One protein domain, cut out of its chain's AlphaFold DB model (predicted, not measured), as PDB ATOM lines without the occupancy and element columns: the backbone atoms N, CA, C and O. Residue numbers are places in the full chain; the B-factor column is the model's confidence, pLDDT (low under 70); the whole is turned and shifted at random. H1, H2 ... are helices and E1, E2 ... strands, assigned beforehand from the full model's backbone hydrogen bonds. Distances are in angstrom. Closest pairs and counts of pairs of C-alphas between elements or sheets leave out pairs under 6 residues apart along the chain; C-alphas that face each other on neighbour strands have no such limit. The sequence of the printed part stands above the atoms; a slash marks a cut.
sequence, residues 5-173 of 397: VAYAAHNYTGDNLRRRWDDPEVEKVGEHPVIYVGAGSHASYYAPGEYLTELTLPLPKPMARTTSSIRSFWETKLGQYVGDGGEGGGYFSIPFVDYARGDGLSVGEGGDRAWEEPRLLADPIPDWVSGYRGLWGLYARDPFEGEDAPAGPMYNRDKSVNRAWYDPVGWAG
ATOM      1  N   VAL A   5     -50.752  42.161  -8.188       94.50
ATOM      2  CA  VAL A   5     -49.344  41.778  -8.287       94.50
ATOM      3  C   VAL A   5     -48.494  42.980  -7.877       94.50
ATOM      4  O   VAL A   5     -48.881  44.118  -8.140       94.50
ATOM      5  N   ALA A   6     -47.376  42.748  -7.192       94.25
ATOM      6  CA  ALA A   6     -46.457  43.797  -6.763       94.25
ATOM      7  C   ALA A   6     -45.014  43.389  -7.058       94.25
ATOM      8  O   ALA A   6     -44.617  42.260  -6.770       94.25
ATOM      9  N   TYR A   7     -44.239  44.316  -7.617       92.19
ATOM     10  CA  TYR A   7     -42.851  44.103  -8.021       92.19
ATOM     11  C   TYR A   7     -41.921  44.993  -7.212       92.19
ATOM     12  O   TYR A   7     -42.228  46.156  -6.971       92.19
ATOM     13  N   ALA A   8     -40.777  44.449  -6.801       86.88
ATOM     14  CA  ALA A   8     -39.751  45.228  -6.128       86.88
ATOM     15  C   ALA A   8     -38.990  46.079  -7.150       86.88
ATOM     16  O   ALA A   8     -38.442  45.547  -8.112       86.88
ATOM     17  N   ALA A   9     -38.941  47.393  -6.938       85.19
ATOM     18  CA  ALA A   9     -38.238  48.319  -7.817       85.19
ATOM     19  C   ALA A   9     -37.595  49.464  -7.033       85.19
ATOM     20  O   ALA A   9     -38.056  49.836  -5.952       85.19
ATOM     21  N   HIS A  10     -36.544  50.045  -7.607       77.88
ATOM     22  CA  HIS A  10     -35.834  51.185  -7.025       77.88
ATOM     23  C   HIS A  10     -36.685  52.449  -7.043       77.88
ATOM     24  O   HIS A  10     -37.345  52.722  -8.036       77.88
ATOM     25  N   ASN A  11     -36.602  53.272  -5.996       73.00
ATOM     26  CA  ASN A  11     -37.265  54.585  -5.893       73.00
ATOM     27  C   ASN A  11     -38.800  54.577  -5.868       73.00
ATOM     28  O   ASN A  11     -39.418  55.640  -5.981       73.00
ATOM     29  N   TYR A  12     -39.419  53.411  -5.692       81.81
ATOM     30  CA  TYR A  12     -40.864  53.287  -5.564       81.81
ATOM     31  C   TYR A  12     -41.237  52.543  -4.291       81.81
ATOM     32  O   TYR A  12     -40.508  51.685  -3.796       81.81
ATOM     33  N   THR A  13     -42.389  52.906  -3.742       85.31
ATOM     34  CA  THR A  13     -42.916  52.362  -2.493       85.31
ATOM     35  C   THR A  13     -44.439  52.308  -2.559       85.31
ATOM     36  O   THR A  13     -45.070  53.065  -3.308       85.31
ATOM     37  N   GLY A  14     -45.035  51.407  -1.773       90.38
ATOM     38  CA  GLY A  14     -46.480  51.341  -1.576       90.38
ATOM     39  C   GLY A  14     -47.257  51.189  -2.884       90.38
ATOM     40  O   GLY A  14     -47.005  50.280  -3.671       90.38
ATOM     41  N   ASP A  15     -48.194  52.111  -3.119       92.00
ATOM     42  CA  ASP A  15     -49.152  52.061  -4.232       92.00
ATOM     43  C   ASP A  15     -48.511  51.924  -5.610       92.00
ATOM     44  O   ASP A  15     -49.029  51.217  -6.474       92.00
ATOM     45  N   ASN A  16     -47.355  52.545  -5.816       91.88
ATOM     46  CA  ASN A  16     -46.727  52.567  -7.131       91.88
ATOM     47  C   ASN A  16     -46.118  51.210  -7.533       91.88
ATOM     48  O   ASN A  16     -45.951  50.948  -8.727       91.88
ATOM     49  N   LEU A  17     -45.856  50.326  -6.560       92.50
ATOM     50  CA  LEU A  17     -45.264  49.003  -6.785       92.50
ATOM     51  C   LEU A  17     -46.254  47.986  -7.353       92.50
ATOM     52  O   LEU A  17     -45.833  47.005  -7.974       92.50
ATOM     53  N   ARG A  18     -47.560  48.189  -7.139       93.69
ATOM     54  CA  ARG A  18     -48.585  47.197  -7.476       93.69
ATOM     55  C   ARG A  18     -49.379  47.536  -8.732       93.69
ATOM     56  O   ARG A  18     -49.633  48.705  -9.045       93.69
ATOM     57  N   ARG A  19     -49.829  46.491  -9.418       94.50
ATOM     58  CA  ARG A  19     -50.822  46.538 -10.495       94.50
ATOM     59  C   ARG A  19     -51.958  45.583 -10.178       94.50
ATOM     60  O   ARG A  19     -51.743  44.536  -9.560       94.50
ATOM     61  N   ARG A  20     -53.174  45.962 -10.569       94.31
ATOM     62  CA  ARG A  20     -54.317  45.060 -10.452       94.31
ATOM     63  C   ARG A  20     -54.122  43.920 -11.440       94.31
ATOM     64  O   ARG A  20     -53.553  44.123 -12.508       94.31
ATOM     65  N   TRP A  21     -54.558  42.719 -11.087       94.44
ATOM     66  CA  TRP A  21     -54.304  41.542 -11.908       94.44
ATOM     67  C   TRP A  21     -54.893  41.667 -13.315       94.44
ATOM     68  O   TRP A  21     -54.311  41.160 -14.259       94.44
ATOM     69  N   ASP A  22     -56.022  42.348 -13.488       92.75
ATOM     70  CA  ASP A  22     -56.666  42.592 -14.786       92.75
ATOM     71  C   ASP A  22     -56.089  43.799 -15.557       92.75
ATOM     72  O   ASP A  22     -56.580  44.114 -16.642       92.75
ATOM     73  N   ASP A  23     -55.067  44.477 -15.027       94.31
ATOM     74  CA  ASP A  23     -54.430  45.604 -15.698       94.31
ATOM     75  C   ASP A  23     -53.708  45.121 -16.973       94.31
ATOM     76  O   ASP A  23     -52.911  44.182 -16.895       94.31
ATOM     77  N   PRO A  24     -53.923  45.763 -18.140       92.31
ATOM     78  CA  PRO A  24     -53.212  45.431 -19.375       92.31
ATOM     79  C   PRO A  24     -51.678  45.532 -19.303       92.31
ATOM     80  O   PRO A  24     -51.009  44.979 -20.167       92.31
ATOM     81  N   GLU A  25     -51.112  46.246 -18.320       92.00
ATOM     82  CA  GLU A  25     -49.656  46.284 -18.075       92.00
ATOM     83  C   GLU A  25     -49.120  44.958 -17.529       92.00
ATOM     84  O   GLU A  25     -47.927  44.699 -17.613       92.00
ATOM     85  N   VAL A  26     -49.981  44.136 -16.922       94.75
ATOM     86  CA  VAL A  26     -49.587  42.850 -16.351       94.75
ATOM     87  C   VAL A  26     -49.643  41.809 -17.458       94.75
ATOM     88  O   VAL A  26     -50.668  41.165 -17.690       94.75
ATOM     89  N   GLU A  27     -48.526  41.650 -18.154       94.25
ATOM     90  CA  GLU A  27     -48.344  40.556 -19.099       94.25
ATOM     91  C   GLU A  27     -48.296  39.211 -18.359       94.25
ATOM     92  O   GLU A  27     -47.798  39.113 -17.233       94.25
ATOM     93  N   LYS A  28     -48.876  38.168 -18.963       92.94
ATOM     94  CA  LYS A  28     -49.024  36.844 -18.347       92.94
ATOM     95  C   LYS A  28     -48.805  35.739 -19.368       92.94
ATOM     96  O   LYS A  28     -49.270  35.842 -20.501       92.94
ATOM     97  N   VAL A  29     -48.209  34.644 -18.912       90.56
ATOM     98  CA  VAL A  29     -48.181  33.354 -19.607       90.56
ATOM     99  C   VAL A  29     -48.979  32.368 -18.757       90.56
ATOM    100  O   VAL A  29     -48.579  32.029 -17.645       90.56
ATOM    101  N   GLY A  30     -50.159  31.966 -19.237       87.50
ATOM    102  CA  GLY A  30     -51.105  31.194 -18.425       87.50
ATOM    103  C   GLY A  30     -51.545  31.974 -17.180       87.50
ATOM    104  O   GLY A  30     -52.092  33.071 -17.290       87.50
ATOM    105  N   GLU A  31     -51.287  31.416 -15.995       87.69
ATOM    106  CA  GLU A  31     -51.548  32.071 -14.701       87.69
ATOM    107  C   GLU A  31     -50.306  32.785 -14.124       87.69
ATOM    108  O   GLU A  31     -50.374  33.356 -13.034       87.69
ATOM    109  N   HIS A  32     -49.172  32.783 -14.834       88.50
ATOM    110  CA  HIS A  32     -47.908  33.340 -14.353       88.50
ATOM    111  C   HIS A  32     -47.680  34.760 -14.886       88.50
ATOM    112  O   HIS A  32     -47.722  34.958 -16.102       88.50
ATOM    113  N   PRO A  33     -47.413  35.758 -14.022       93.06
ATOM    114  CA  PRO A  33     -47.104  37.101 -14.485       93.06
ATOM    115  C   PRO A  33     -45.677  37.169 -15.050       93.06
ATOM    116  O   PRO A  33     -44.756  36.558 -14.505       93.06
ATOM    117  N   VAL A  34     -45.492  37.936 -16.122       93.06
ATOM    118  CA  VAL A  34     -44.189  38.183 -16.749       93.06
ATOM    119  C   VAL A  34     -43.502  39.347 -16.043       93.06
ATOM    120  O   VAL A  34     -44.088  40.412 -15.865       93.06
ATOM    121  N   ILE A  35     -42.248  39.139 -15.641       93.62
ATOM    122  CA  ILE A  35     -41.447  40.124 -14.911       93.62
ATOM    123  C   ILE A  35     -40.227  40.479 -15.754       93.62
ATOM    124  O   ILE A  35     -39.381  39.624 -16.019       93.62
ATOM    125  N   TYR A  36     -40.101  41.750 -16.128       93.12
ATOM    126  CA  TYR A  36     -38.912  42.257 -16.802       93.12
ATOM    127  C   TYR A  36     -37.880  42.657 -15.749       93.12
ATOM    128  O   TYR A  36     -38.063  43.639 -15.032       93.12
ATOM    129  N   VAL A  37     -36.815  41.866 -15.618       90.38
ATOM    130  CA  VAL A  37     -35.767  42.097 -14.614       90.38
ATOM    131  C   VAL A  37     -34.700  43.032 -15.177       90.38
ATOM    132  O   VAL A  37     -34.177  42.807 -16.267       90.38
ATOM    133  N   GLY A  38     -34.372  44.070 -14.414       86.12
ATOM    134  CA  GLY A  38     -33.336  45.042 -14.726       86.12
ATOM    135  C   GLY A  38     -31.923  44.460 -14.657       86.12
ATOM    136  O   GLY A  38     -31.530  43.846 -13.654       86.12
ATOM    137  N   ALA A  39     -31.145  44.644 -15.725       76.75
ATOM    138  CA  ALA A  39     -29.774  44.160 -15.810       76.75
ATOM    139  C   ALA A  39     -28.856  44.894 -14.813       76.75
ATOM    140  O   ALA A  39     -28.592  46.088 -14.937       76.75
ATOM    141  N   GLY A  40     -28.334  44.154 -13.832       65.56
ATOM    142  CA  GLY A  40     -27.379  44.645 -12.829       65.56
ATOM    143  C   GLY A  40     -28.016  45.196 -11.551       65.56
ATOM    144  O   GLY A  40     -27.402  45.106 -10.492       65.56
ATOM    145  N   SER A  41     -29.256  45.691 -11.609       68.75
ATOM    146  CA  SER A  41     -29.955  46.249 -10.441       68.75
ATOM    147  C   SER A  41     -30.902  45.247  -9.757       68.75
ATOM    148  O   SER A  41     -31.248  45.430  -8.588       68.75
ATOM    149  N   HIS A  42     -31.333  44.209 -10.491       75.00
ATOM    150  CA  HIS A  42     -32.344  43.224 -10.084       75.00
ATOM    151  C   HIS A  42     -33.737  43.809  -9.768       75.00
ATOM    152  O   HIS A  42     -34.588  43.101  -9.224       75.00
ATOM    153  N   ALA A  43     -34.007  45.070 -10.121       85.12
ATOM    154  CA  ALA A  43     -35.353  45.628 -10.054       85.12
ATOM    155  C   ALA A  43     -36.292  44.924 -11.041       85.12
ATOM    156  O   ALA A  43     -35.878  44.387 -12.066       85.12
ATOM    157  N   SER A  44     -37.573  44.907 -10.702       91.00
ATOM    158  CA  SER A  44     -38.625  44.222 -11.444       91.00
ATOM    159  C   SER A  44     -39.586  45.235 -12.064       91.00
ATOM    160  O   SER A  44     -40.087  46.137 -11.387       91.00
ATOM    161  N   TYR A  45     -39.867  45.067 -13.354       92.50
ATOM    162  CA  TYR A  45     -40.671  45.982 -14.157       92.50
ATOM    163  C   TYR A  45     -41.819  45.256 -14.867       92.50
ATOM    164  O   TYR A  45     -41.720  44.074 -15.195       92.50
ATOM    165  N   TYR A  46     -42.910  45.988 -15.108       93.25
ATOM    166  CA  TYR A  46     -44.115  45.485 -15.783       93.25
ATOM    167  C   TYR A  46     -44.031  45.549 -17.311       93.25
ATOM    168  O   TYR A  46     -44.779  44.865 -17.993       93.25
ATOM    169  N   ALA A  47     -43.123  46.362 -17.855       92.50
ATOM    170  CA  ALA A  47     -42.960  46.533 -19.291       92.50
ATOM    171  C   ALA A  47     -41.477  46.510 -19.681       92.50
ATOM    172  O   ALA A  47     -40.637  46.963 -18.890       92.50
ATOM    173  N   PRO A  48     -41.146  46.054 -20.898       92.25
ATOM    174  CA  PRO A  48     -39.777  46.072 -21.364       92.25
ATOM    175  C   PRO A  48     -39.304  47.501 -21.659       92.25
ATOM    176  O   PRO A  48     -40.060  48.324 -22.180       92.25
ATOM    177  N   GLY A  49     -38.037  47.798 -21.371       89.38
ATOM    178  CA  GLY A  49     -37.396  49.045 -21.789       89.38
ATOM    179  C   GLY A  49     -36.194  49.463 -20.947       89.38
ATOM    180  O   GLY A  49     -35.654  48.685 -20.162       89.38
ATOM    181  N   GLU A  50     -35.760  50.707 -21.148       86.50
ATOM    182  CA  GLU A  50     -34.677  51.346 -20.392       86.50
ATOM    183  C   GLU A  50     -35.292  52.293 -19.360       86.50
ATOM    184  O   GLU A  50     -36.083  53.164 -19.716       86.50
ATOM    185  N   TYR A  51     -34.957  52.128 -18.084       82.62
ATOM    186  CA  TYR A  51     -35.543  52.894 -16.987       82.62
ATOM    187  C   TYR A  51     -34.494  53.797 -16.350       82.62
ATOM    188  O   TYR A  51     -33.471  53.330 -15.853       82.62
ATOM    189  N   LEU A  52     -34.765  55.102 -16.325       76.19
ATOM    190  CA  LEU A  52     -33.918  56.056 -15.618       76.19
ATOM    191  C   LEU A  52     -34.193  55.975 -14.118       76.19
ATOM    192  O   LEU A  52     -35.290  56.284 -13.649       76.19
ATOM    193  N   THR A  53     -33.176  55.555 -13.376       66.44
ATOM    194  CA  THR A  53     -33.223  55.387 -11.926       66.44
ATOM    195  C   THR A  53     -32.197  56.314 -11.286       66.44
ATOM    196  O   THR A  53     -31.110  56.519 -11.814       66.44
ATOM    197  N   GLU A  54     -32.532  56.891 -10.136       64.25
ATOM    198  CA  GLU A  54     -31.588  57.659  -9.327       64.25
ATOM    199  C   GLU A  54     -31.117  56.803  -8.150       64.25
ATOM    200  O   GLU A  54     -31.937  56.329  -7.370       64.25
ATOM    201  N   LEU A  55     -29.811  56.593  -8.000       55.38
ATOM    202  CA  LEU A  55     -29.248  56.014  -6.779       55.38
ATOM    203  C   LEU A  55     -28.971  57.146  -5.793       55.38
ATOM    204  O   LEU A  55     -28.039  57.922  -5.999       55.38
ATOM    205  N   THR A  56     -29.781  57.267  -4.740       52.34
ATOM    206  CA  THR A  56     -29.561  58.250  -3.670       52.34
ATOM    207  C   THR A  56     -28.460  57.771  -2.730       52.34
ATOM    208  O   THR A  56     -28.684  56.880  -1.911       52.34
ATOM    209  N   LEU A  57     -27.278  58.378  -2.815       50.78
ATOM    210  CA  LEU A  57     -26.147  58.069  -1.942       50.78
ATOM    211  C   LEU A  57     -26.171  58.988  -0.709       50.78
ATOM    212  O   LEU A  57     -26.327  60.208  -0.866       50.78
ATOM    213  N   PRO A  58     -26.019  58.455   0.519       44.41
ATOM    214  CA  PRO A  58     -25.953  59.274   1.725       44.41
ATOM    215  C   PRO A  58     -24.688  60.144   1.714       44.41
ATOM    216  O   PRO A  58     -23.576  59.636   1.579       44.41
ATOM    217  N   LEU A  59     -24.826  61.467   1.883       46.66
ATOM    218  CA  LEU A  59     -23.650  62.328   2.030       46.66
ATOM    219  C   LEU A  59     -22.905  62.023   3.345       46.66
ATOM    220  O   LEU A  59     -23.529  61.708   4.365       46.66
ATOM    221  N   PRO A  60     -21.573  62.210   3.385       50.62
ATOM    222  CA  PRO A  60     -20.803  62.088   4.616       50.62
ATOM    223  C   PRO A  60     -21.378  62.971   5.739       50.62
ATOM    224  O   PRO A  60     -21.618  64.169   5.557       50.62
ATOM    225  N   LYS A  61     -21.523  62.396   6.945       50.38
ATOM    226  CA  LYS A  61     -22.098  63.037   8.150       50.38
ATOM    227  C   LYS A  61     -21.633  64.480   8.452       50.38
ATOM    228  O   LYS A  61     -22.472  65.246   8.932       50.38
ATOM    229  N   PRO A  62     -20.371  64.908   8.221       48.38
ATOM    230  CA  PRO A  62     -19.999  66.307   8.450       48.38
ATOM    231  C   PRO A  62     -20.615  67.287   7.433       48.38
ATOM    232  O   PRO A  62     -20.956  68.399   7.823       48.38
ATOM    233  N   MET A  63     -20.832  66.889   6.172       45.69
ATOM    234  CA  MET A  63     -21.381  67.766   5.122       45.69
ATOM    235  C   MET A  63     -22.902  67.943   5.216       45.69
ATOM    236  O   MET A  63     -23.410  69.028   4.925       45.69
ATOM    237  N   ALA A  64     -23.623  66.921   5.689       49.16
ATOM    238  CA  ALA A  64     -25.073  66.982   5.898       49.16
ATOM    239  C   ALA A  64     -25.488  68.029   6.957       49.16
ATOM    240  O   ALA A  64     -26.556  68.629   6.861       49.16
ATOM    241  N   ARG A  65     -24.623  68.305   7.949       49.06
ATOM    242  CA  ARG A  65     -24.876  69.302   9.013       49.06
ATOM    243  C   ARG A  65     -24.674  70.751   8.560       49.06
ATOM    244  O   ARG A  65     -25.270  71.667   9.124       49.06
ATOM    245  N   THR A  66     -23.824  70.979   7.561       50.44
ATOM    246  CA  THR A  66     -23.539  72.329   7.049       50.44
ATOM    247  C   THR A  66     -24.625  72.793   6.081       50.44
ATOM    248  O   THR A  66     -25.012  73.960   6.095       50.44
ATOM    249  N   THR A  67     -25.183  71.874   5.289       41.22
ATOM    250  CA  THR A  67     -26.252  72.173   4.322       41.22
ATOM    251  C   THR A  67     -27.585  72.509   4.995       41.22
ATOM    252  O   THR A  67     -28.278  73.414   4.531       41.22
ATOM    253  N   SER A  68     -27.921  71.873   6.124       48.62
ATOM    254  CA  SER A  68     -29.147  72.184   6.878       48.62
ATOM    255  C   SER A  68     -29.137  73.589   7.495       48.62
ATOM    256  O   SER A  68     -30.160  74.270   7.493       48.62
ATOM    257  N   SER A  69     -27.982  74.044   7.991       47.59
ATOM    258  CA  SER A  69     -27.838  75.350   8.659       47.59
ATOM    259  C   SER A  69     -27.839  76.521   7.678       47.59
ATOM    260  O   SER A  69     -28.319  77.605   7.997       47.59
ATOM    261  N   ILE A  70     -27.323  76.301   6.466       46.56
ATOM    262  CA  ILE A  70     -27.437  77.277   5.384       46.56
ATOM    263  C   ILE A  70     -28.908  77.352   4.970       46.56
ATOM    264  O   ILE A  70     -29.502  78.420   5.012       46.56
ATOM    265  N   ARG A  71     -29.562  76.225   4.685       45.56
ATOM    266  CA  ARG A  71     -30.959  76.237   4.235       45.56
ATOM    267  C   ARG A  71     -31.920  76.918   5.219       45.56
ATOM    268  O   ARG A  71     -32.708  77.747   4.779       45.56
ATOM    269  N   SER A  72     -31.795  76.670   6.527       47.53
ATOM    270  CA  SER A  72     -32.644  77.336   7.529       47.53
ATOM    271  C   SER A  72     -32.414  78.850   7.588       47.53
ATOM    272  O   SER A  72     -33.369  79.617   7.709       47.53
ATOM    273  N   PHE A  73     -31.169  79.310   7.430       50.00
ATOM    274  CA  PHE A  73     -30.857  80.735   7.342       50.00
ATOM    275  C   PHE A  73     -31.515  81.383   6.113       50.00
ATOM    276  O   PHE A  73     -32.059  82.482   6.216       50.00
ATOM    277  N   TRP A  74     -31.523  80.690   4.972       43.28
ATOM    278  CA  TRP A  74     -32.090  81.191   3.717       43.28
ATOM    279  C   TRP A  74     -33.629  81.127   3.677       43.28
ATOM    280  O   TRP A  74     -34.256  82.110   3.278       43.28
ATOM    281  N   GLU A  75     -34.248  80.051   4.175       51.97
ATOM    282  CA  GLU A  75     -35.711  79.916   4.312       51.97
ATOM    283  C   GLU A  75     -36.293  80.991   5.244       51.97
ATOM    284  O   GLU A  75     -37.343  81.565   4.963       51.97
ATOM    285  N   THR A  76     -35.566  81.343   6.311       48.00
ATOM    286  CA  THR A  76     -36.047  82.306   7.315       48.00
ATOM    287  C   THR A  76     -35.818  83.773   6.913       48.00
ATOM    288  O   THR A  76     -36.532  84.654   7.390       48.00
ATOM    289  N   LYS A  77     -34.832  84.081   6.050       44.31
ATOM    290  CA  LYS A  77     -34.466  85.472   5.698       44.31
ATOM    291  C   LYS A  77     -34.900  85.943   4.309       44.31
ATOM    292  O   LYS A  77     -35.002  87.154   4.135       44.31
ATOM    293  N   LEU A  78     -35.146  85.052   3.341       41.50
ATOM    294  CA  LEU A  78     -35.383  85.447   1.939       41.50
ATOM    295  C   LEU A  78     -36.738  85.041   1.345       41.50
ATOM    296  O   LEU A  78     -37.012  85.399   0.204       41.50
ATOM    297  N   GLY A  79     -37.614  84.376   2.106       36.81
ATOM    298  CA  GLY A  79     -39.038  84.258   1.762       36.81
ATOM    299  C   GLY A  79     -39.344  83.641   0.390       36.81
ATOM    300  O   GLY A  79     -40.383  83.949  -0.191       36.81
ATOM    301  N   GLN A  80     -38.465  82.792  -0.150       35.00
ATOM    302  CA  GLN A  80     -38.741  82.059  -1.384       35.00
ATOM    303  C   GLN A  80     -39.395  80.718  -1.058       35.00
ATOM    304  O   GLN A  80     -38.742  79.766  -0.638       35.00
ATOM    305  N   TYR A  81     -40.708  80.666  -1.268       31.50
ATOM    306  CA  TYR A  81     -41.493  79.439  -1.295       31.50
ATOM    307  C   TYR A  81     -41.109  78.659  -2.564       31.50
ATOM    308  O   TYR A  81     -41.576  78.972  -3.658       31.50
ATOM    309  N   VAL A  82     -40.213  77.678  -2.442       32.12
ATOM    310  CA  VAL A  82     -40.048  76.637  -3.466       32.12
ATOM    311  C   VAL A  82     -40.970  75.494  -3.069       32.12
ATOM    312  O   VAL A  82     -40.870  74.970  -1.962       32.12
ATOM    313  N   GLY A  83     -41.916  75.203  -3.959       26.97
ATOM    314  CA  GLY A  83     -43.012  74.267  -3.750       26.97
ATOM    315  C   GLY A  83     -42.572  72.873  -3.306       26.97
ATOM    316  O   GLY A  83     -41.581  72.334  -3.788       26.97
ATOM    317  N   ASP A  84     -43.366  72.388  -2.358       27.19
ATOM    318  CA  ASP A  84     -43.704  71.033  -1.924       27.19
ATOM    319  C   ASP A  84     -42.875  69.812  -2.382       27.19
ATOM    320  O   ASP A  84     -42.600  69.602  -3.562       27.19
ATOM    321  N   GLY A  85     -42.637  68.926  -1.408       29.73
ATOM    322  CA  GLY A  85     -42.566  67.484  -1.642       29.73
ATOM    323  C   GLY A  85     -41.185  66.863  -1.839       29.73
ATOM    324  O   GLY A  85     -40.931  66.242  -2.867       29.73
ATOM    325  N   GLY A  86     -40.303  66.946  -0.842       27.25
ATOM    326  CA  GLY A  86     -39.081  66.139  -0.832       27.25
ATOM    327  C   GLY A  86     -38.414  66.104   0.533       27.25
ATOM    328  O   GLY A  86     -37.557  66.938   0.830       27.25
ATOM    329  N   GLU A  87     -38.794  65.132   1.363       31.47
ATOM    330  CA  GLU A  87     -37.946  64.699   2.470       31.47
ATOM    331  C   GLU A  87     -36.563  64.316   1.921       31.47
ATOM    332  O   GLU A  87     -36.455  63.537   0.976       31.47
ATOM    333  N   GLY A  88     -35.500  64.862   2.514       30.81
ATOM    334  CA  GLY A  88     -34.137  64.390   2.267       30.81
ATOM    335  C   GLY A  88     -33.116  65.495   2.036       30.81
ATOM    336  O   GLY A  88     -32.573  65.651   0.945       30.81
ATOM    337  N   GLY A  89     -32.789  66.238   3.092       33.38
ATOM    338  CA  GLY A  89     -31.525  66.959   3.134       33.38
ATOM    339  C   GLY A  89     -30.354  65.973   3.071       33.38
ATOM    340  O   GLY A  89     -30.208  65.139   3.957       33.38
ATOM    341  N   GLY A  90     -29.509  66.107   2.047       35.66
ATOM    342  CA  GLY A  90     -28.154  65.555   2.041       35.66
ATOM    343  C   GLY A  90     -27.923  64.249   1.272       35.66
ATOM    344  O   GLY A  90     -27.145  63.424   1.745       35.66
ATOM    345  N   TYR A  91     -28.528  64.072   0.096       41.09
ATOM    346  CA  TYR A  91     -28.251  62.931  -0.787       41.09
ATOM    347  C   TYR A  91     -27.655  63.384  -2.128       41.09
ATOM    348  O   TYR A  91     -28.053  64.417  -2.671       41.09
ATOM    349  N   PHE A  92     -26.694  62.620  -2.654       39.94
ATOM    350  CA  PHE A  92     -26.182  62.763  -4.022       39.94
ATOM    351  C   PHE A  92     -26.809  61.669  -4.888       39.94
ATOM    352  O   PHE A  92     -26.603  60.490  -4.613       39.94
ATOM    353  N   SER A  93     -27.594  62.050  -5.897       48.47
ATOM    354  CA  SER A  93     -28.219  61.102  -6.828       48.47
ATOM    355  C   SER A  93     -27.323  60.877  -8.046       48.47
ATOM    356  O   SER A  93     -27.090  61.824  -8.803       48.47
ATOM    357  N   ILE A  94     -26.858  59.644  -8.269       53.22
ATOM    358  CA  ILE A  94     -26.232  59.253  -9.543       53.22
ATOM    359  C   ILE A  94     -27.323  58.660 -10.441       53.22
ATOM    360  O   ILE A  94     -27.956  57.680 -10.035       53.22
ATOM    361  N   PRO A  95     -27.589  59.240 -11.627       58.38
ATOM    362  CA  PRO A  95     -28.492  58.627 -12.585       58.38
ATOM    363  C   PRO A  95     -27.847  57.354 -13.134       58.38
ATOM    364  O   PRO A  95     -26.692  57.363 -13.556       58.38
ATOM    365  N   PHE A  96     -28.607  56.271 -13.141       66.88
ATOM    366  CA  PHE A  96     -28.230  55.000 -13.737       66.88
ATOM    367  C   PHE A  96     -29.376  54.509 -14.620       66.88
ATOM    368  O   PHE A  96     -30.555  54.712 -14.305       66.88
ATOM    369  N   VAL A  97     -29.030  53.885 -15.744       74.31
ATOM    370  CA  VAL A  97     -30.003  53.293 -16.662       74.31
ATOM    371  C   VAL A  97     -30.157  51.827 -16.311       74.31
ATOM    372  O   VAL A  97     -29.210  51.056 -16.445       74.31
ATOM    373  N   ASP A  98     -31.358  51.439 -15.902       79.38
ATOM    374  CA  ASP A  98     -31.687  50.037 -15.727       79.38
ATOM    375  C   ASP A  98     -32.236  49.444 -17.027       79.38
ATOM    376  O   ASP A  98     -33.189  49.962 -17.618       79.38
ATOM    377  N   TYR A  99     -31.615  48.365 -17.493       84.38
ATOM    378  CA  TYR A  99     -31.947  47.737 -18.766       84.38
ATOM    379  C   TYR A  99     -32.853  46.536 -18.521       84.38
ATOM    380  O   TYR A  99     -32.379  45.431 -18.269       84.38
ATOM    381  N   ALA A 100     -34.159  46.742 -18.634       89.62
ATOM    382  CA  ALA A 100     -35.176  45.703 -18.526       89.62
ATOM    383  C   ALA A 100     -35.792  45.426 -19.906       89.62
ATOM    384  O   ALA A 100     -37.003  45.436 -20.067       89.62
ATOM    385  N   ARG A 101     -34.970  45.251 -20.948       87.94
ATOM    386  CA  ARG A 101     -35.426  45.229 -22.354       87.94
ATOM    387  C   ARG A 101     -36.183  43.963 -22.769       87.94
ATOM    388  O   ARG A 101     -36.826  43.971 -23.812       87.94
ATOM    389  N   GLY A 102     -36.102  42.889 -21.981       88.12
ATOM    390  CA  GLY A 102     -36.723  41.602 -22.315       88.12
ATOM    391  C   GLY A 102     -36.041  40.847 -23.466       88.12
ATOM    392  O   GLY A 102     -36.595  39.875 -23.959       88.12
ATOM    393  N   ASP A 103     -34.848  41.271 -23.885       89.38
ATOM    394  CA  ASP A 103     -34.029  40.656 -24.942       89.38
ATOM    395  C   ASP A 103     -33.025  39.612 -24.405       89.38
ATOM    396  O   ASP A 103     -32.184  39.103 -25.147       89.38
ATOM    397  N   GLY A 104     -33.100  39.311 -23.105       86.94
ATOM    398  CA  GLY A 104     -32.250  38.347 -22.412       86.94
ATOM    399  C   GLY A 104     -32.855  36.945 -22.304       86.94
ATOM    400  O   GLY A 104     -33.845  36.609 -22.946       86.94
ATOM    401  N   LEU A 105     -32.244  36.122 -21.447       89.25
ATOM    402  CA  LEU A 105     -32.723  34.776 -21.137       89.25
ATOM    403  C   LEU A 105     -34.084  34.831 -20.430       89.25
ATOM    404  O   LEU A 105     -34.214  35.479 -19.390       89.25
ATOM    405  N   SER A 106     -35.052  34.076 -20.933       90.69
ATOM    406  CA  SER A 106     -36.356  33.902 -20.296       90.69
ATOM    407  C   SER A 106     -36.379  32.665 -19.388       90.69
ATOM    408  O   SER A 106     -35.891  31.590 -19.744       90.69
ATOM    409  N   VAL A 107     -36.937  32.812 -18.183       90.50
ATOM    410  CA  VAL A 107     -37.094  31.717 -17.214       90.50
ATOM    411  C   VAL A 107     -38.569  31.576 -16.863       90.50
ATOM    412  O   VAL A 107     -39.182  32.515 -16.363       90.50
ATOM    413  N   GLY A 108     -39.128  30.400 -17.122       88.88
ATOM    414  CA  GLY A 108     -40.479  30.022 -16.752       88.88
ATOM    415  C   GLY A 108     -41.176  29.154 -17.788       88.88
ATOM    416  O   GLY A 108     -40.553  28.582 -18.683       88.88
ATOM    417  N   GLU A 109     -42.490  29.016 -17.638       82.94
ATOM    418  CA  GLU A 109     -43.312  28.265 -18.583       82.94
ATOM    419  C   GLU A 109     -43.221  28.892 -19.985       82.94
ATOM    420  O   GLU A 109     -43.474  30.079 -20.160       82.94
ATOM    421  N   GLY A 110     -42.817  28.098 -20.983       80.25
ATOM    422  CA  GLY A 110     -42.641  28.568 -22.361       80.25
ATOM    423  C   GLY A 110     -41.371  29.389 -22.633       80.25
ATOM    424  O   GLY A 110     -41.211  29.853 -23.759       80.25
ATOM    425  N   GLY A 111     -40.482  29.558 -21.646       85.00
ATOM    426  CA  GLY A 111     -39.204  30.265 -21.797       85.00
ATOM    427  C   GLY A 111     -38.010  29.367 -22.147       85.00
ATOM    428  O   GLY A 111     -38.133  28.150 -22.299       85.00
ATOM    429  N   ASP A 112     -36.823  29.973 -22.224       90.50
ATOM    430  CA  ASP A 112     -35.546  29.303 -22.523       90.50
ATOM    431  C   ASP A 112     -35.120  28.322 -21.420       90.50
ATOM    432  O   ASP A 112     -34.405  27.347 -21.670       90.50
ATOM    433  N   ARG A 113     -35.537  28.586 -20.176       90.88
ATOM    434  CA  ARG A 113     -35.368  27.689 -19.027       90.88
ATOM    435  C   ARG A 113     -36.682  27.510 -18.291       90.88
ATOM    436  O   ARG A 113     -37.407  28.472 -18.087       90.88
ATOM    437  N   ALA A 114     -36.941  26.298 -17.817       88.25
ATOM    438  CA  ALA A 114     -38.086  26.024 -16.959       88.25
ATOM    439  C   ALA A 114     -37.823  26.450 -15.507       88.25
ATOM    440  O   ALA A 114     -36.673  26.511 -15.061       88.25
ATOM    441  N   TRP A 115     -38.902  26.688 -14.758       85.19
ATOM    442  CA  TRP A 115     -38.831  26.783 -13.304       85.19
ATOM    443  C   TRP A 115     -38.422  25.437 -12.704       85.19
ATOM    444  O   TRP A 115     -38.948  24.390 -13.081       85.19
ATOM    445  N   GLU A 116     -37.505  25.475 -11.742       85.69
ATOM    446  CA  GLU A 116     -37.305  24.352 -10.831       85.69
ATOM    447  C   GLU A 116     -38.407  24.335  -9.762       85.69
ATOM    448  O   GLU A 116     -39.135  25.313  -9.575       85.69
ATOM    449  N   GLU A 117     -38.530  23.219  -9.044       85.62
ATOM    450  CA  GLU A 117     -39.490  23.101  -7.948       85.62
ATOM    451  C   GLU A 117     -39.221  24.183  -6.879       85.62
ATOM    452  O   GLU A 117     -38.094  24.287  -6.371       85.62
ATOM    453  N   PRO A 118     -40.221  25.017  -6.531       83.50
ATOM    454  CA  PRO A 118     -40.020  26.128  -5.615       83.50
ATOM    455  C   PRO A 118     -39.681  25.616  -4.216       83.50
ATOM    456  O   PRO A 118     -40.413  24.831  -3.613       83.50
ATOM    457  N   ARG A 119     -38.582  26.120  -3.652       82.25
ATOM    458  CA  ARG A 119     -38.215  25.844  -2.261       82.25
ATOM    459  C   ARG A 119     -38.917  26.831  -1.342       82.25
ATOM    460  O   ARG A 119     -38.492  27.977  -1.214       82.25
ATOM    461  N   LEU A 120     -39.989  26.377  -0.702       82.75
ATOM    462  CA  LEU A 120     -40.719  27.184   0.271       82.75
ATOM    463  C   LEU A 120     -39.853  27.439   1.510       82.75
ATOM    464  O   LEU A 120     -39.283  26.515   2.093       82.75
ATOM    465  N   LEU A 121     -39.783  28.699   1.934       83.00
ATOM    466  CA  LEU A 121     -39.181  29.098   3.204       83.00
ATOM    467  C   LEU A 121     -40.206  28.831   4.317       83.00
ATOM    468  O   LEU A 121     -40.929  29.731   4.734       83.00
ATOM    469  N   ALA A 122     -40.343  27.560   4.701       78.94
ATOM    470  CA  ALA A 122     -41.290  27.111   5.720       78.94
ATOM    471  C   ALA A 122     -40.851  27.501   7.145       78.94
ATOM    472  O   ALA A 122     -39.725  27.945   7.356       78.94
ATOM    473  N   ASP A 123     -41.750  27.309   8.115       78.75
ATOM    474  CA  ASP A 123     -41.462  27.419   9.549       78.75
ATOM    475  C   ASP A 123     -40.898  26.076  10.074       78.75
ATOM    476  O   ASP A 123     -41.523  25.036   9.837       78.75
ATOM    477  N   PRO A 124     -39.731  26.043  10.754       85.94
ATOM    478  CA  PRO A 124     -38.870  27.172  11.109       85.94
ATOM    479  C   PRO A 124     -38.111  27.759   9.919       85.94
ATOM    480  O   PRO A 124     -37.556  27.026   9.098       85.94
ATOM    481  N   ILE A 125     -38.037  29.097   9.883       89.19
ATOM    482  CA  ILE A 125     -37.272  29.838   8.871       89.19
ATOM    483  C   ILE A 125     -35.829  29.304   8.856       89.19
ATOM    484  O   ILE A 125     -35.181  29.321   9.908       89.19
ATOM    485  N   PRO A 126     -35.290  28.891   7.692       90.69
ATOM    486  CA  PRO A 126     -33.941  28.342   7.609       90.69
ATOM    487  C   PRO A 126     -32.868  29.275   8.187       90.69
ATOM    488  O   PRO A 126     -32.888  30.484   7.942       90.69
ATOM    489  N   ASP A 127     -31.872  28.704   8.869       90.25
ATOM    490  CA  ASP A 127     -30.804  29.454   9.554       90.25
ATOM    491  C   ASP A 127     -30.030  30.407   8.634       90.25
ATOM    492  O   ASP A 127     -29.611  31.491   9.041       90.25
ATOM    493  N   TRP A 128     -29.860  30.037   7.363       87.81
ATOM    494  CA  TRP A 128     -29.181  30.879   6.376       87.81
ATOM    495  C   TRP A 128     -29.993  32.122   5.982       87.81
ATOM    496  O   TRP A 128     -29.424  33.062   5.437       87.81
ATOM    497  N   VAL A 129     -31.299  32.153   6.259       89.56
ATOM    498  CA  VAL A 129     -32.148  33.339   6.095       89.56
ATOM    499  C   VAL A 129     -32.198  34.124   7.401       89.56
ATOM    500  O   VAL A 129     -31.892  35.316   7.427       89.56
ATOM    501  N   SER A 130     -32.545  33.451   8.500       90.62
ATOM    502  CA  SER A 130     -32.780  34.093   9.798       90.62
ATOM    503  C   SER A 130     -31.496  34.622  10.445       90.62
ATOM    504  O   SER A 130     -31.521  35.668  11.104       90.62
ATOM    505  N   GLY A 131     -30.358  33.959  10.218       89.75
ATOM    506  CA  GLY A 131     -29.040  34.312  10.751       89.75
ATOM    507  C   GLY A 131     -28.195  35.213   9.846       89.75
ATOM    508  O   GLY A 131     -27.199  35.776  10.301       89.75
ATOM    509  N   TYR A 132     -28.575  35.403   8.582       89.62
ATOM    510  CA  TYR A 132     -27.766  36.167   7.635       89.62
ATOM    511  C   TYR A 132     -28.064  37.672   7.702       89.62
ATOM    512  O   TYR A 132     -29.214  38.097   7.643       89.62
ATOM    513  N   ARG A 133     -27.017  38.492   7.855       87.38
ATOM    514  CA  ARG A 133     -27.066  39.977   7.866       87.38
ATOM    515  C   ARG A 133     -26.085  40.606   6.873       87.38
ATOM    516  O   ARG A 133     -25.718  41.767   7.023       87.38
ATOM    517  N   GLY A 134     -25.558  39.794   5.961       84.12
ATOM    518  CA  GLY A 134     -24.564  40.216   4.983       84.12
ATOM    519  C   GLY A 134     -25.194  40.682   3.674       84.12
ATOM    520  O   GLY A 134     -26.412  40.841   3.570       84.12
ATOM    521  N   LEU A 135     -24.337  40.853   2.672       81.75
ATOM    522  CA  LEU A 135     -24.718  41.186   1.305       81.75
ATOM    523  C   LEU A 135     -24.530  39.978   0.382       81.75
ATOM    524  O   LEU A 135     -23.486  39.322   0.405       81.75
ATOM    525  N   TRP A 136     -25.531  39.696  -0.445       76.69
ATOM    526  CA  TRP A 136     -25.525  38.609  -1.419       76.69
ATOM    527  C   TRP A 136     -24.721  38.972  -2.660       76.69
ATOM    528  O   TRP A 136     -25.260  39.435  -3.659       76.69
ATOM    529  N   GLY A 137     -23.413  38.737  -2.593       73.56
ATOM    530  CA  GLY A 137     -22.500  38.948  -3.711       73.56
ATOM    531  C   GLY A 137     -21.224  39.657  -3.277       73.56
ATOM    532  O   GLY A 137     -20.702  39.413  -2.189       73.56
ATOM    533  N   LEU A 138     -20.704  40.515  -4.154       72.38
ATOM    534  CA  LEU A 138     -19.484  41.275  -3.905       72.38
ATOM    535  C   LEU A 138     -19.709  42.332  -2.816       72.38
ATOM    536  O   LEU A 138     -20.606  43.164  -2.918       72.38
ATOM    537  N   TYR A 139     -18.858  42.320  -1.792       72.50
ATOM    538  CA  TYR A 139     -18.749  43.415  -0.832       72.50
ATOM    539  C   TYR A 139     -17.523  44.258  -1.196       72.50
ATOM    540  O   TYR A 139     -16.400  43.916  -0.813       72.50
ATOM    541  N   ALA A 140     -17.746  45.308  -1.988       65.38
ATOM    542  CA  ALA A 140     -16.711  46.191  -2.521       65.38
ATOM    543  C   ALA A 140     -16.118  47.108  -1.438       65.38
ATOM    544  O   ALA A 140     -14.994  47.587  -1.593       65.38
ATOM    545  N   ARG A 141     -16.829  47.288  -0.309       63.00
ATOM    546  CA  ARG A 141     -16.453  48.213   0.781       63.00
ATOM    547  C   ARG A 141     -16.312  49.652   0.279       63.00
ATOM    548  O   ARG A 141     -15.484  50.409   0.791       63.00
ATOM    549  N   ASP A 142     -17.104  50.007  -0.726       58.22
ATOM    550  CA  ASP A 142     -17.176  51.363  -1.252       58.22
ATOM    551  C   ASP A 142     -17.823  52.282  -0.194       58.22
ATOM    552  O   ASP A 142     -18.916  51.972   0.287       58.22
ATOM    553  N   PRO A 143     -17.189  53.410   0.189       44.19
ATOM    554  CA  PRO A 143     -17.763  54.395   1.107       44.19
ATOM    555  C   PRO A 143     -19.161  54.899   0.735       44.19
ATOM    556  O   PRO A 143     -19.863  55.412   1.608       44.19
ATOM    557  N   PHE A 144     -19.539  54.799  -0.540       50.75
ATOM    558  CA  PHE A 144     -20.835  55.241  -1.044       50.75
ATOM    559  C   PHE A 144     -21.860  54.105  -1.170       50.75
ATOM    560  O   PHE A 144     -23.016  54.381  -1.473       50.75
ATOM    561  N   GLU A 145     -21.480  52.851  -0.897       54.53
ATOM    562  CA  GLU A 145     -22.335  51.654  -0.994       54.53
ATOM    563  C   GLU A 145     -22.974  51.432  -2.385       54.53
ATOM    564  O   GLU A 145     -23.899  50.623  -2.527       54.53
ATOM    565  N   GLY A 146     -22.506  52.138  -3.420       54.75
ATOM    566  CA  GLY A 146     -23.071  52.071  -4.769       54.75
ATOM    567  C   GLY A 146     -22.726  50.761  -5.478       54.75
ATOM    568  O   GLY A 146     -23.546  50.225  -6.217       54.75
ATOM    569  N   GLU A 147     -21.540  50.222  -5.196       56.75
ATOM    570  CA  GLU A 147     -21.017  48.983  -5.795       56.75
ATOM    571  C   GLU A 147     -21.213  47.738  -4.913       56.75
ATOM    572  O   GLU A 147     -20.866  46.620  -5.299       56.75
ATOM    573  N   ASP A 148     -21.752  47.919  -3.708       64.75
ATOM    574  CA  ASP A 148     -21.984  46.830  -2.771       64.75
ATOM    575  C   ASP A 148     -23.198  45.985  -3.196       64.75
ATOM    576  O   ASP A 148     -24.228  46.496  -3.640       64.75
ATOM    577  N   ALA A 149     -23.102  44.668  -3.023       68.94
ATOM    578  CA  ALA A 149     -24.176  43.730  -3.332       68.94
ATOM    579  C   ALA A 149     -25.503  44.028  -2.588       68.94
ATOM    580  O   ALA A 149     -25.528  44.730  -1.567       68.94
ATOM    581  N   PRO A 150     -26.646  43.504  -3.072       72.81
ATOM    582  CA  PRO A 150     -27.917  43.616  -2.359       72.81
ATOM    583  C   PRO A 150     -27.859  42.901  -1.003       72.81
ATOM    584  O   PRO A 150     -27.113  41.940  -0.815       72.81
ATOM    585  N   ALA A 151     -28.659  43.362  -0.043       81.94
ATOM    586  CA  ALA A 151     -28.806  42.668   1.232       81.94
ATOM    587  C   ALA A 151     -29.596  41.358   1.066       81.94
ATOM    588  O   ALA A 151     -30.271  41.143   0.057       81.94
ATOM    589  N   GLY A 152     -29.516  40.480   2.067       83.50
ATOM    590  CA  GLY A 152     -30.365  39.291   2.122       83.50
ATOM    591  C   GLY A 152     -31.869  39.623   2.227       83.50
ATOM    592  O   GLY A 152     -32.257  40.767   2.446       83.50
ATOM    593  N   PRO A 153     -32.752  38.618   2.133       84.31
ATOM    594  CA  PRO A 153     -34.192  38.820   1.986       84.31
ATOM    595  C   PRO A 153     -34.846  39.327   3.275       84.31
ATOM    596  O   PRO A 153     -35.794  40.103   3.221       84.31
ATOM    597  N   MET A 154     -34.331  38.915   4.437       89.12
ATOM    598  CA  MET A 154     -34.927  39.240   5.735       89.12
ATOM    599  C   MET A 154     -34.408  40.553   6.337       89.12
ATOM    600  O   MET A 154     -35.101  41.163   7.150       89.12
ATOM    601  N   TYR A 155     -33.215  41.016   5.954       89.94
ATOM    602  CA  TYR A 155     -32.567  42.171   6.582       89.94
ATOM    603  C   TYR A 155     -32.014  43.140   5.552       89.94
ATOM    604  O   TYR A 155     -31.458  42.727   4.542       89.94
ATOM    605  N   ASN A 156     -32.130  44.427   5.849       85.12
ATOM    606  CA  ASN A 156     -31.552  45.508   5.062       85.12
ATOM    607  C   ASN A 156     -30.025  45.576   5.248       85.12
ATOM    608  O   ASN A 156     -29.454  44.925   6.128       85.12
ATOM    609  N   ARG A 157     -29.352  46.424   4.455       79.38
ATOM    610  CA  ARG A 157     -27.894  46.656   4.546       79.38
ATOM    611  C   ARG A 157     -27.452  47.151   5.930       79.38
ATOM    612  O   ARG A 157     -26.394  46.765   6.422       79.38
ATOM    613  N   ASP A 158     -28.296  47.937   6.594       82.31
ATOM    614  CA  ASP A 158     -28.086  48.433   7.962       82.31
ATOM    615  C   ASP A 158     -28.416  47.395   9.056       82.31
ATOM    616  O   ASP A 158     -28.311  47.691  10.248       82.31
ATOM    617  N   LYS A 159     -28.772  46.165   8.655       85.31
ATOM    618  CA  LYS A 159     -29.146  45.025   9.507       85.31
ATOM    619  C   LYS A 159     -30.506  45.158  10.196       85.31
ATOM    620  O   LYS A 159     -30.858  44.272  10.981       85.31
ATOM    621  N   SER A 160     -31.280  46.204   9.904       89.06
ATOM    622  CA  SER A 160     -32.691  46.280  10.291       89.06
ATOM    623  C   SER A 160     -33.514  45.221   9.549       89.06
ATOM    624  O   SER A 160     -33.094  44.708   8.509       89.06
ATOM    625  N   VAL A 161     -34.671  44.840  10.094       90.75
ATOM    626  CA  VAL A 161     -35.556  43.860   9.443       90.75
ATOM    627  C   VAL A 161     -36.206  44.509   8.221       90.75
ATOM    628  O   VAL A 161     -36.754  45.607   8.317       90.75
ATOM    629  N   ASN A 162     -36.157  43.834   7.075       89.12
ATOM    630  CA  ASN A 162     -36.731  44.339   5.834       89.12
ATOM    631  C   ASN A 162     -38.269  44.348   5.917       89.12
ATOM    632  O   ASN A 162     -38.884  43.331   6.237       89.12
ATOM    633  N   ARG A 163     -38.909  45.479   5.591       89.81
ATOM    634  CA  ARG A 163     -40.375  45.598   5.595       89.81
ATOM    635  C   ARG A 163     -41.048  44.628   4.630       89.81
ATOM    636  O   ARG A 163     -42.055  44.039   4.996       89.81
ATOM    637  N   ALA A 164     -40.463  44.397   3.455       88.81
ATOM    638  CA  ALA A 164     -40.992  43.428   2.496       88.81
ATOM    639  C   ALA A 164     -41.025  41.993   3.059       88.81
ATOM    640  O   ALA A 164     -41.780  41.162   2.564       88.81
ATOM    641  N   TRP A 165     -40.230  41.707   4.099       89.75
ATOM    642  CA  TRP A 165     -40.216  40.417   4.781       89.75
ATOM    643  C   TRP A 165     -41.326  40.288   5.831       89.75
ATOM    644  O   TRP A 165     -42.065  39.309   5.817       89.75
ATOM    645  N   TYR A 166     -41.436  41.242   6.763       90.81
ATOM    646  CA  TYR A 166     -42.367  41.119   7.897       90.81
ATOM    647  C   TYR A 166     -43.761  41.719   7.637       90.81
ATOM    648  O   TYR A 166     -44.710  41.355   8.324       90.81
ATOM    649  N   ASP A 167     -43.885  42.639   6.679       92.50
ATOM    650  CA  ASP A 167     -45.124  43.323   6.287       92.50
ATOM    651  C   ASP A 167     -45.184  43.474   4.750       92.50
ATOM    652  O   ASP A 167     -45.090  44.583   4.213       92.50
ATOM    653  N   PRO A 168     -45.304  42.364   3.995       91.50
ATOM    654  CA  PRO A 168     -45.354  42.414   2.533       91.50
ATOM    655  C   PRO A 168     -46.600  43.147   2.008       91.50
ATOM    656  O   PRO A 168     -46.548  43.800   0.967       91.50
ATOM    657  N   VAL A 169     -47.715  43.075   2.741       93.75
ATOM    658  CA  VAL A 169     -48.985  43.717   2.369       93.75
ATOM    659  C   VAL A 169     -48.873  45.237   2.497       93.75
ATOM    660  O   VAL A 169     -49.172  45.952   1.539       93.75
ATOM    661  N   GLY A 170     -48.373  45.748   3.625       93.56
ATOM    662  CA  GLY A 170     -48.137  47.177   3.806       93.56
ATOM    663  C   GLY A 170     -46.957  47.699   2.984       93.56
ATOM    664  O   GLY A 170     -46.999  48.837   2.513       93.56
ATOM    665  N   TRP A 171     -45.937  46.876   2.712       93.31
ATOM    666  CA  TRP A 171     -44.875  47.213   1.753       93.31
ATOM    667  C   TRP A 171     -45.439  47.513   0.355       93.31
ATOM    668  O   TRP A 171     -45.065  48.517  -0.256       93.31
ATOM    669  N   ALA A 172     -46.397  46.704  -0.108       93.75
ATOM    670  CA  ALA A 172     -47.116  46.918  -1.364       93.75
ATOM    671  C   ALA A 172     -48.248  47.963  -1.263       93.75
ATOM    672  O   ALA A 172     -48.936  48.211  -2.254       93.75
ATOM    673  N   GLY A 173     -48.472  48.564  -0.086       93.25
ATOM    674  CA  GLY A 173     -49.525  49.551   0.184       93.25
ATOM    675  C   GLY A 173     -50.955  48.997   0.156       93.25
ATOM    676  O   GLY A 173     -51.891  49.761  -0.076       93.25
TER     677      GLY A 173
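This is residues 5 to 173 of the 397 residues of an uncharacterized protein of Rubrobacteraceae bacterium (UniProt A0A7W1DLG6). With little regular structure, this is a long ribbon of two antiparallel strands, E2 and E3, running from a body of long loops and four short helices to an arm, H2 and its loop, of which residues 72 to 87 stick out. The printed part has 169 residues, 57 in named elements, ordered H1 E1 E2 H2 E3 H3 H4 H5, mixed in class. It is loose, radius of gyration of the C-alphas 19.9 A, spanning 63 by 40 by 29 A.

H1, residues 14 to 17, is close to but not clearly touching H5, residues 168 to 171; their closest C-alphas, Gly 14 and Trp 171, are 5.5 A apart. E1, residues 18 to 20, pairs with no named strand. E2, residues 49 to 58, and E3, residues 91 to 100, are antiparallel neighbours at 155 degrees, with N 49 and O 100 within hydrogen-bond range at 2.9 A. H2, residues 61 to 78, has 10 of 14 O i to N i+4 pairs within range; the other helices are too short for one. H3, residues 127 to 130, touches no helix. H4, residues 163 to 166, is close to H5 but not clearly touching, C-alphas 164 and 171 closest at 5.5 A.

H1 begins at C-alpha 14 (-46.480, 51.341, -1.576). E2 spans 28.1 A, H2 26.8 A and E3 25.7 A. H5 ends at C-alpha 171 (-44.875, 47.213, 1.753).

The printed part has no cut; C-alphas 77 and 117, the farthest apart, are 64.0 A apart. The links E1 to E2, H2 to E3, E3 to H3 and H3 to H4 are long. pLDDT is under 70 at residues 40 to 41, 53 to 96 and 140 to 149.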